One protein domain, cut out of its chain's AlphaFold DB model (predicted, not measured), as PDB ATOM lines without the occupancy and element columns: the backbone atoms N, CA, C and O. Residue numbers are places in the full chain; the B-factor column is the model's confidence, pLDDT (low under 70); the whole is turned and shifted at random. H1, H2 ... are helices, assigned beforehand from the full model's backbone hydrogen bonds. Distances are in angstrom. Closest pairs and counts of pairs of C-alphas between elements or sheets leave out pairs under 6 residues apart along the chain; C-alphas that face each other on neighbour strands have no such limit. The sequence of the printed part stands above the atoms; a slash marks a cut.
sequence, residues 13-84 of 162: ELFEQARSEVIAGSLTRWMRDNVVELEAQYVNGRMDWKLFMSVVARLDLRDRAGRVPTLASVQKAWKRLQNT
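Overview. This is residues 13 to 84 of the 162 residues of an uncharacterized protein of Gluconobacter japonicus (UniProt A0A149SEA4). Look for a small body of short helices with one arm: H2, nearest the middle, packs on the later part of H5, H4 runs nearly at right angles to H5 and meets its first residues, 71 to 74, and residues 13 to 18 of H1 stick out at one end, making much of the length. The 12-residue loop of residues 59 to 70 folds back from H4 to H5. The printed part has 72 residues with five named helices, H1 to H5 in order, and no named strand; the class is all helix. The whole is compact, with a radius of gyration of the C-alphas of 12.6 A and spans of 45 by 21 by 20 A.

Arrangement. Start at H5, residues 71 to 84, the longest helix. With its residues 77 to 81 alone it touches H2, residues 26 to 33; the closest C-alphas, of Thr 28 and Ala 77, are 6.6 A apart, at a steep tilt of 39 degrees, the same way. With residues 71 to 74 alone H5 only just touches H4, residues 49 to 58, with 3 pairs of C-alphas within 8 A; the closest, of Met 53 and Leu 71, are 6.9 A apart, and the lines are about perpendicular at 80 degrees. H3, residues 35 to 40, is near H5. H1, residues 13 to 21, and H2 meet only through their link. In these five helices every O i to N i+4 pair is within hydrogen-bond range.

Along the chain. Find C-alpha 71 at (-79.639, 9.912, -17.106); from there H5 runs 19.8 A to C-alpha 84 at (-93.789, -1.775, -24.651). H4 measures 14.0 A. H1 runs 12.5 A from C-alpha 13 at (-59.870, -14.447, -19.292).

Size, cuts and confidence. The C-alphas farthest apart, of Glu 13 and Asn 44, are 45.5 A apart. The printed part has no cut, and the link from H4 to H5 is long. The model's pLDDT is under 70 at residues 13 to 22, 24 and 43 to 45.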
ATOM      1  N   GLU A  13     -58.619 -13.980 -18.667       52.97
ATOM      2  CA  GLU A  13     -59.870 -14.447 -19.292       52.97
ATOM      3  C   GLU A  13     -61.030 -14.437 -18.296       52.97
ATOM      4  O   GLU A  13     -62.128 -14.054 -18.669       52.97
ATOM      5  N   LEU A  14     -60.803 -14.774 -17.023       56.62
ATOM      6  CA  LEU A  14     -61.828 -14.666 -15.980       56.62
ATOM      7  C   LEU A  14     -62.248 -13.206 -15.741       56.62
ATOM      8  O   LEU A  14     -63.436 -12.934 -15.576       56.62
ATOM      9  N   PHE A  15     -61.310 -12.253 -15.783       52.16
ATOM     10  CA  PHE A  15     -61.635 -10.822 -15.728       52.16
ATOM     11  C   PHE A  15     -62.348 -10.321 -16.991       52.16
ATOM     12  O   PHE A  15     -63.301  -9.554 -16.873       52.16
ATOM     13  N   GLU A  16     -61.944 -10.756 -18.185       52.84
ATOM     14  CA  GLU A  16     -62.653 -10.439 -19.432       52.84
ATOM     15  C   GLU A  16     -64.048 -11.080 -19.478       52.84
ATOM     16  O   GLU A  16     -65.001 -10.452 -19.933       52.84
ATOM     17  N   GLN A  17     -64.217 -12.284 -18.932       48.66
ATOM     18  CA  GLN A  17     -65.501 -12.977 -18.845       48.66
ATOM     19  C   GLN A  17     -66.426 -12.329 -17.802       48.66
ATOM     20  O   GLN A  17     -67.604 -12.134 -18.089       48.66
ATOM     21  N   ALA A  18     -65.897 -11.868 -16.662       51.97
ATOM     22  CA  ALA A  18     -66.643 -11.047 -15.702       51.97
ATOM     23  C   ALA A  18     -67.044  -9.677 -16.291       51.97
ATOM     24  O   ALA A  18     -68.168  -9.218 -16.098       51.97
ATOM     25  N   ARG A  19     -66.171  -9.042 -17.090       52.38
ATOM     26  CA  ARG A  19     -66.522  -7.848 -17.888       52.38
ATOM     27  C   ARG A  19     -67.573  -8.158 -18.963       52.38
ATOM     28  O   ARG A  19     -68.396  -7.301 -19.277       52.38
ATOM     29  N   SER A  20     -67.579  -9.380 -19.497       50.97
ATOM     30  CA  SER A  20     -68.522  -9.843 -20.526       50.97
ATOM     31  C   SER A  20     -69.941 -10.101 -20.006       50.97
ATOM     32  O   SER A  20     -70.869 -10.188 -20.808       50.97
ATOM     33  N   GLU A  21     -70.167 -10.172 -18.693       55.41
ATOM     34  CA  GLU A  21     -71.535 -10.215 -18.154       55.41
ATOM     35  C   GLU A  21     -72.235  -8.847 -18.263       55.41
ATOM     36  O   GLU A  21     -73.454  -8.769 -18.440       55.41
ATOM     37  N   VAL A  22     -71.460  -7.755 -18.282       61.38
ATOM     38  CA  VAL A  22     -71.945  -6.367 -18.359       61.38
ATOM     39  C   VAL A  22     -71.889  -5.823 -19.801       61.38
ATOM     40  O   VAL A  22     -71.539  -4.678 -20.080       61.38
ATOM     41  N   ILE A  23     -72.288  -6.663 -20.761       71.06
ATOM     42  CA  ILE A  23     -72.338  -6.349 -22.201       71.06
ATOM     43  C   ILE A  23     -73.298  -5.209 -22.579       71.06
ATOM     44  O   ILE A  23     -74.202  -4.819 -21.835       71.06
ATOM     45  N   ALA A  24     -73.133  -4.706 -23.807       69.88
ATOM     46  CA  ALA A  24     -74.040  -3.751 -24.437       69.88
ATOM     47  C   ALA A  24     -75.510  -4.209 -24.351       69.88
ATOM     48  O   ALA A  24     -75.885  -5.288 -24.807       69.88
ATOM     49  N   GLY A  25     -76.365  -3.357 -23.782       71.56
ATOM     50  CA  GLY A  25     -77.784  -3.638 -23.556       71.56
ATOM     51  C   GLY A  25     -78.118  -4.259 -22.196       71.56
ATOM     52  O   GLY A  25     -79.309  -4.392 -21.901       71.56
ATOM     53  N   SER A  26     -77.122  -4.560 -21.350       83.19
ATOM     54  CA  SER A  26     -77.306  -5.033 -19.965       83.19
ATOM     55  C   SER A  26     -78.282  -4.159 -19.170       83.19
ATOM     56  O   SER A  26     -79.185  -4.703 -18.541       83.19
ATOM     57  N   LEU A  27     -78.231  -2.824 -19.311       85.31
ATOM     58  CA  LEU A  27     -79.215  -1.910 -18.710       85.31
ATOM     59  C   LEU A  27     -80.666  -2.267 -19.072       85.31
ATOM     60  O   LEU A  27     -81.540  -2.282 -18.211       85.31
ATOM     61  N   THR A  28     -80.949  -2.529 -20.352       84.56
ATOM     62  CA  THR A  28     -82.323  -2.794 -20.823       84.56
ATOM     63  C   THR A  28     -82.800  -4.192 -20.433       84.56
ATOM     64  O   THR A  28     -83.997  -4.383 -20.232       84.56
ATOM     65  N   ARG A  29     -81.881  -5.159 -20.321       85.38
ATOM     66  CA  ARG A  29     -82.173  -6.503 -19.809       85.38
ATOM     67  C   ARG A  29     -82.481  -6.447 -18.312       85.38
ATOM     68  O   ARG A  29     -83.602  -6.744 -17.925       85.38
ATOM     69  N   TRP A  30     -81.565  -5.898 -17.513       87.50
ATOM     70  CA  TRP A  30     -81.745  -5.720 -16.072       87.50
ATOM     71  C   TRP A  30     -83.024  -4.939 -15.724       87.50
ATOM     72  O   TRP A  30     -83.780  -5.351 -14.847       87.50
ATOM     73  N   MET A  31     -83.330  -3.865 -16.466       86.12
ATOM     74  CA  MET A  31     -84.583  -3.115 -16.311       86.12
ATOM     75  C   MET A  31     -85.842  -3.952 -16.559       86.12
ATOM     76  O   MET A  31     -86.861  -3.664 -15.942       86.12
ATOM     77  N   ARG A  32     -85.813  -4.926 -17.482       84.44
ATOM     78  CA  ARG A  32     -86.953  -5.823 -17.751       84.44
ATOM     79  C   ARG A  32     -87.128  -6.840 -16.636       84.44
ATOM     80  O   ARG A  32     -88.261  -7.078 -16.234       84.44
ATOM     81  N   ASP A  33     -86.021  -7.390 -16.156       83.06
ATOM     82  CA  ASP A  33     -86.018  -8.464 -15.167       83.06
ATOM     83  C   ASP A  33     -86.455  -7.933 -13.783       83.06
ATOM     84  O   ASP A  33     -87.250  -8.569 -13.098       83.06
ATOM     85  N   ASN A  34     -86.052  -6.706 -13.423       82.81
ATOM     86  CA  ASN A  34     -86.347  -6.069 -12.126       82.81
ATOM     87  C   ASN A  34     -87.528  -5.073 -12.175       82.81
ATOM     88  O   ASN A  34     -87.785  -4.335 -11.226       82.81
ATOM     89  N   VAL A  35     -88.263  -5.024 -13.290       79.75
ATOM     90  CA  VAL A  35     -89.292  -4.002 -13.569       79.75
ATOM     91  C   VAL A  35     -90.375  -3.872 -12.490       79.75
ATOM     92  O   VAL A  35     -90.868  -2.771 -12.272       79.75
ATOM     93  N   VAL A  36     -90.739  -4.963 -11.808       77.19
ATOM     94  CA  VAL A  36     -91.780  -4.963 -10.764       77.19
ATOM     95  C   VAL A  36     -91.307  -4.209  -9.520       77.19
ATOM     96  O   VAL A  36     -92.052  -3.396  -8.976       77.19
ATOM     97  N   GLU A  37     -90.050  -4.398  -9.113       79.62
ATOM     98  CA  GLU A  37     -89.450  -3.639  -8.012       79.62
ATOM     99  C   GLU A  37     -89.264  -2.166  -8.392       79.62
ATOM    100  O   GLU A  37     -89.553  -1.271  -7.600       79.62
ATOM    101  N   LEU A  38     -88.859  -1.895  -9.636       77.44
ATOM    102  CA  LEU A  38     -88.729  -0.530 -10.153       77.44
ATOM    103  C   LEU A  38     -90.085   0.200 -10.240       77.44
ATOM    104  O   LEU A  38     -90.149   1.406 -10.009       77.44
ATOM    105  N   GLU A  39     -91.175  -0.516 -10.533       77.50
ATOM    106  CA  GLU A  39     -92.545   0.009 -10.465       77.50
ATOM    107  C   GLU A  39     -93.007   0.225  -9.012       77.50
ATOM    108  O   GLU A  39     -93.678   1.220  -8.744       77.50
ATOM    109  N   ALA A  40     -92.603  -0.622  -8.058       73.19
ATOM    110  CA  ALA A  40     -92.873  -0.412  -6.630       73.19
ATOM    111  C   ALA A  40     -92.134   0.820  -6.064       73.19
ATOM    112  O   ALA A  40     -92.695   1.563  -5.260       73.19
ATOM    113  N   GLN A  41     -90.917   1.093  -6.544       71.00
ATOM    114  CA  GLN A  41     -90.160   2.317  -6.241       71.00
ATOM    115  C   GLN A  41     -90.716   3.572  -6.953       71.00
ATOM    116  O   GLN A  41     -90.292   4.689  -6.654       71.00
ATOM    117  N   TYR A  42     -91.689   3.432  -7.864       73.56
ATOM    118  CA  TYR A  42     -92.337   4.542  -8.580       73.56
ATOM    119  C   TYR A  42     -93.447   5.215  -7.740       73.56
ATOM    120  O   TYR A  42     -94.591   5.399  -8.176       73.56
ATOM    121  N   VAL A  43     -93.117   5.571  -6.497       63.78
ATOM    122  CA  VAL A  43     -94.059   6.124  -5.513       63.78
ATOM    123  C   VAL A  43     -94.569   7.500  -5.961       63.78
ATOM    124  O   VAL A  43     -93.827   8.337  -6.475       63.78
ATOM    125  N   ASN A  44     -95.873   7.749  -5.787       68.56
ATOM    126  CA  ASN A  44     -96.543   9.013  -6.138       68.56
ATOM    127  C   ASN A  44     -96.305   9.500  -7.584       68.56
ATOM    128  O   ASN A  44     -96.387  10.693  -7.880       68.56
ATOM    129  N   GLY A  45     -96.032   8.576  -8.510       69.19
ATOM    130  CA  GLY A  45     -95.867   8.895  -9.925       69.19
ATOM    131  C   GLY A  45     -94.509   9.504 -10.293       69.19
ATOM    132  O   GLY A  45     -94.392  10.072 -11.383       69.19
ATOM    133  N   ARG A  46     -93.497   9.405  -9.420       75.44
ATOM    134  CA  ARG A  46     -92.121   9.866  -9.662       75.44
ATOM    135  C   ARG A  46     -91.126   8.744  -9.346       75.44
ATOM    136  O   ARG A  46     -91.356   7.951  -8.446       75.44
ATOM    137  N   MET A  47     -90.009   8.709 -10.073       81.25
ATOM    138  CA  MET A  47     -88.869   7.834  -9.773       81.25
ATOM    139  C   MET A  47     -87.731   8.663  -9.180       81.25
ATOM    140  O   MET A  47     -87.430   9.736  -9.714       81.25
ATOM    141  N   ASP A  48     -87.058   8.162  -8.141       83.69
ATOM    142  CA  ASP A  48     -85.778   8.735  -7.716       83.69
ATOM    143  C   ASP A  48     -84.683   8.349  -8.721       83.69
ATOM    144  O   ASP A  48     -84.066   7.284  -8.674       83.69
ATOM    145  N   TRP A  49     -84.445   9.256  -9.663       86.06
ATOM    146  CA  TRP A  49     -83.425   9.098 -10.688       86.06
ATOM    147  C   TRP A  49     -81.991   9.088 -10.145       86.06
ATOM    148  O   TRP A  49     -81.115   8.541 -10.810       86.06
ATOM    149  N   LYS A  50     -81.723   9.665  -8.966       85.50
ATOM    150  CA  LYS A  50     -80.382   9.701  -8.363       85.50
ATOM    151  C   LYS A  50     -80.043   8.349  -7.740       85.50
ATOM    152  O   LYS A  50     -78.949   7.827  -7.971       85.50
ATOM    153  N   LEU A  51     -80.996   7.755  -7.021       82.69
ATOM    154  CA  LEU A  51     -80.899   6.381  -6.533       82.69
ATOM    155  C   LEU A  51     -80.778   5.403  -7.709       82.69
ATOM    156  O   LEU A  51     -79.863   4.581  -7.731       82.69
ATOM    157  N   PHE A  52     -81.620   5.556  -8.735       83.88
ATOM    158  CA  PHE A  52     -81.576   4.711  -9.930       83.88
ATOM    159  C   PHE A  52     -80.212   4.774 -10.637       83.88
ATOM    160  O   PHE A  52     -79.619   3.740 -10.935       83.88
ATOM    161  N   MET A  53     -79.669   5.977 -10.863       87.56
ATOM    162  CA  MET A  53     -78.334   6.153 -11.453       87.56
ATOM    163  C   MET A  53     -77.220   5.545 -10.588       87.56
ATOM    164  O   MET A  53     -76.234   5.048 -11.126       87.56
ATOM    165  N   SER A  54     -77.386   5.539  -9.263       83.62
ATOM    166  CA  SER A  54     -76.433   4.929  -8.329       83.62
ATOM    167  C   SER A  54     -76.452   3.396  -8.407       83.62
ATOM    168  O   SER A  54     -75.392   2.776  -8.364       83.62
ATOM    169  N   VAL A  55     -77.626   2.778  -8.584       84.25
ATOM    170  CA  VAL A  55     -77.757   1.331  -8.858       84.25
ATOM    171  C   VAL A  55     -77.140   0.980 -10.213       84.25
ATOM    172  O   VAL A  55     -76.335   0.059 -10.299       84.25
ATOM    173  N   VAL A  56     -77.443   1.764 -11.251       86.06
ATOM    174  CA  VAL A  56     -76.873   1.610 -12.600       86.06
ATOM    175  C   VAL A  56     -75.343   1.667 -12.585       86.06
ATOM    176  O   VAL A  56     -74.710   0.823 -13.210       86.06
ATOM    177  N   ALA A  57     -74.748   2.605 -11.841       86.62
ATOM    178  CA  ALA A  57     -73.296   2.716 -11.704       86.62
ATOM    179  C   ALA A  57     -72.679   1.576 -10.870       86.62
ATOM    180  O   ALA A  57     -71.637   1.051 -11.242       86.62
ATOM    181  N   ARG A  58     -73.325   1.156  -9.769       83.38
ATOM    182  CA  ARG A  58     -72.859   0.033  -8.928       83.38
ATOM    183  C   ARG A  58     -72.849  -1.309  -9.658       83.38
ATOM    184  O   ARG A  58     -72.001  -2.142  -9.371       83.38
ATOM    185  N   LEU A  59     -73.795  -1.507 -10.572       82.50
ATOM    186  CA  LEU A  59     -73.923  -2.704 -11.405       82.50
ATOM    187  C   LEU A  59     -73.220  -2.556 -12.773       82.50
ATOM    188  O   LEU A  59     -73.413  -3.396 -13.648       82.50
ATOM    189  N   ASP A  60     -72.470  -1.462 -12.977       86.25
ATOM    190  CA  ASP A  60     -71.771  -1.059 -14.213       86.25
ATOM    191  C   ASP A  60     -72.621  -1.093 -15.511       86.25
ATOM    192  O   ASP A  60     -72.090  -1.094 -16.622       86.25
ATOM    193  N   LEU A  61     -73.957  -1.106 -15.393       86.31
ATOM    194  CA  LEU A  61     -74.882  -1.449 -16.479       86.31
ATOM    195  C   LEU A  61     -74.662  -0.581 -17.718       86.31
ATOM    196  O   LEU A  61     -74.745   0.645 -17.656       86.31
ATOM    197  N   ARG A  62     -74.479  -1.219 -18.876       88.38
ATOM    198  CA  ARG A  62     -74.183  -0.547 -20.146       88.38
ATOM    199  C   ARG A  62     -75.423  -0.314 -20.997       88.38
ATOM    200  O   ARG A  62     -76.358  -1.121 -21.046       88.38
ATOM    201  N   ASP A  63     -75.414   0.806 -21.716       85.94
ATOM    202  CA  ASP A  63     -76.424   1.125 -22.720       85.94
ATOM    203  C   ASP A  63     -76.342   0.168 -23.929       85.94
ATOM    204  O   ASP A  63     -75.459  -0.688 -24.028       85.94
ATOM    205  N   ARG A  64     -77.272   0.293 -24.885       81.19
ATOM    206  CA  ARG A  64     -77.309  -0.572 -26.082       81.19
ATOM    207  C   ARG A  64     -76.078  -0.421 -26.999       81.19
ATOM    208  O   ARG A  64     -75.892  -1.253 -27.877       81.19
ATOM    209  N   ALA A  65     -75.260   0.611 -26.808       82.06
ATOM    210  CA  ALA A  65     -74.004   0.845 -27.514       82.06
ATOM    211  C   ALA A  65     -72.764   0.513 -26.651       82.06
ATOM    212  O   ALA A  65     -71.660   0.911 -27.010       82.06
ATOM    213  N   GLY A  66     -72.928  -0.173 -25.510       81.25
ATOM    214  CA  GLY A  66     -71.827  -0.552 -24.612       81.25
ATOM    215  C   GLY A  66     -71.279   0.591 -23.749       81.25
ATOM    216  O   GLY A  66     -70.308   0.406 -23.017       81.25
ATOM    217  N   ARG A  67     -71.885   1.781 -23.803       86.50
ATOM    218  CA  ARG A  67     -71.410   2.966 -23.077       86.50
ATOM    219  C   ARG A  67     -72.036   3.057 -21.692       86.50
ATOM    220  O   ARG A  67     -73.121   2.525 -21.454       86.50
ATOM    221  N   VAL A  68     -71.372   3.790 -20.797       88.06
ATOM    222  CA  VAL A  68     -71.968   4.200 -19.518       88.06
ATOM    223  C   VAL A  68     -73.226   5.028 -19.827       88.06
ATOM    224  O   VAL A  68     -73.138   6.030 -20.544       88.06
ATOM    225  N   PRO A  69     -74.416   4.609 -19.368       86.44
ATOM    226  CA  PRO A  69     -75.665   5.257 -19.724       86.44
ATOM    227  C   PRO A  69     -75.809   6.595 -18.997       86.44
ATOM    228  O   PRO A  69     -75.666   6.694 -17.782       86.44
ATOM    229  N   THR A  70     -76.161   7.640 -19.742       91.69
ATOM    230  CA  THR A  70     -76.542   8.931 -19.158       91.69
ATOM    231  C   THR A  70     -77.957   8.872 -18.583       91.69
ATOM    232  O   THR A  70     -78.782   8.066 -19.024       91.69
ATOM    233  N   LEU A  71     -78.288   9.789 -17.670       90.88
ATOM    234  CA  LEU A  71     -79.639   9.912 -17.106       90.88
ATOM    235  C   LEU A  71     -80.731   9.970 -18.193       90.88
ATOM    236  O   LEU A  71     -81.742   9.277 -18.097       90.88
ATOM    237  N   ALA A  72     -80.507  10.734 -19.267       89.50
ATOM    238  CA  ALA A  72     -81.444  10.824 -20.387       89.50
ATOM    239  C   ALA A  72     -81.631   9.475 -21.114       89.50
ATOM    240  O   ALA A  72     -82.750   9.129 -21.504       89.50
ATOM    241  N   SER A  73     -80.564   8.683 -21.269       88.69
ATOM    242  CA  SER A  73     -80.639   7.326 -21.829       88.69
ATOM    243  C   SER A  73     -81.403   6.368 -20.913       88.69
ATOM    244  O   SER A  73     -82.251   5.623 -21.405       88.69
ATOM    245  N   VAL A  74     -81.175   6.429 -19.595       88.69
ATOM    246  CA  VAL A  74     -81.901   5.640 -18.583       88.69
ATOM    247  C   VAL A  74     -83.395   5.982 -18.592       88.69
ATOM    248  O   VAL A  74     -84.231   5.094 -18.755       88.69
ATOM    249  N   GLN A  75     -83.755   7.268 -18.537       90.19
ATOM    250  CA  GLN A  75     -85.149   7.729 -18.625       90.19
ATOM    251  C   GLN A  75     -85.831   7.283 -19.928       90.19
ATOM    252  O   GLN A  75     -86.988   6.856 -19.924       90.19
ATOM    253  N   LYS A  76     -85.118   7.344 -21.058       90.19
ATOM    254  CA  LYS A  76     -85.620   6.903 -22.369       90.19
ATOM    255  C   LYS A  76     -85.795   5.384 -22.444       90.19
ATOM    256  O   LYS A  76     -86.744   4.933 -23.083       90.19
ATOM    257  N   ALA A  77     -84.918   4.606 -21.808       86.94
ATOM    258  CA  ALA A  77     -85.051   3.156 -21.690       86.94
ATOM    259  C   ALA A  77     -86.259   2.779 -20.816       86.94
ATOM    260  O   ALA A  77     -87.102   2.002 -21.261       86.94
ATOM    261  N   TRP A  78     -86.420   3.426 -19.658       86.81
ATOM    262  CA  TRP A  78     -87.573   3.253 -18.770       86.81
ATOM    263  C   TRP A  78     -88.903   3.584 -19.461       86.81
ATOM    264  O   TRP A  78     -89.808   2.754 -19.514       86.81
ATOM    265  N   LYS A  79     -89.003   4.755 -20.105       87.19
ATOM    266  CA  LYS A  79     -90.204   5.155 -20.860       87.19
ATOM    267  C   LYS A  79     -90.511   4.199 -22.020       87.19
ATOM    268  O   LYS A  79     -91.675   3.954 -22.327       87.19
ATOM    269  N   ARG A  80     -89.484   3.643 -22.674       86.81
ATOM    270  CA  ARG A  80     -89.668   2.599 -23.696       86.81
ATOM    271  C   ARG A  80     -90.215   1.313 -23.090       86.81
ATOM    272  O   ARG A  80     -91.149   0.771 -23.665       86.81
ATOM    273  N   LEU A  81     -89.687   0.873 -21.948       84.38
ATOM    274  CA  LEU A  81     -90.160  -0.315 -21.240       84.38
ATOM    275  C   LEU A  81     -91.643  -0.187 -20.856       84.38
ATOM    276  O   LEU A  81     -92.432  -1.067 -21.202       84.38
ATOM    277  N   GLN A  82     -92.024   0.947 -20.257       82.88
ATOM    278  CA  GLN A  82     -93.416   1.280 -19.934       82.88
ATOM    279  C   GLN A  82     -94.324   1.268 -21.176       82.88
ATOM    280  O   GLN A  82     -95.408   0.701 -21.130       82.88
ATOM    281  N   ASN A  83     -93.871   1.829 -22.304       80.56
ATOM    282  CA  ASN A  83     -94.641   1.849 -23.556       80.56
ATOM    283  C   ASN A  83     -94.739   0.480 -24.257       80.56
ATOM    284  O   ASN A  83     -95.672   0.264 -25.024       80.56
ATOM    285  N   THR A  84     -93.764  -0.418 -24.066       74.44
ATOM    286  CA  THR A  84     -93.789  -1.775 -24.651       74.44
ATOM    287  C   THR A  84     -94.633  -2.763 -23.860       74.44
ATOM    288  O   THR A  84     -94.967  -3.825 -24.380       74.44
TER     289      THR A  84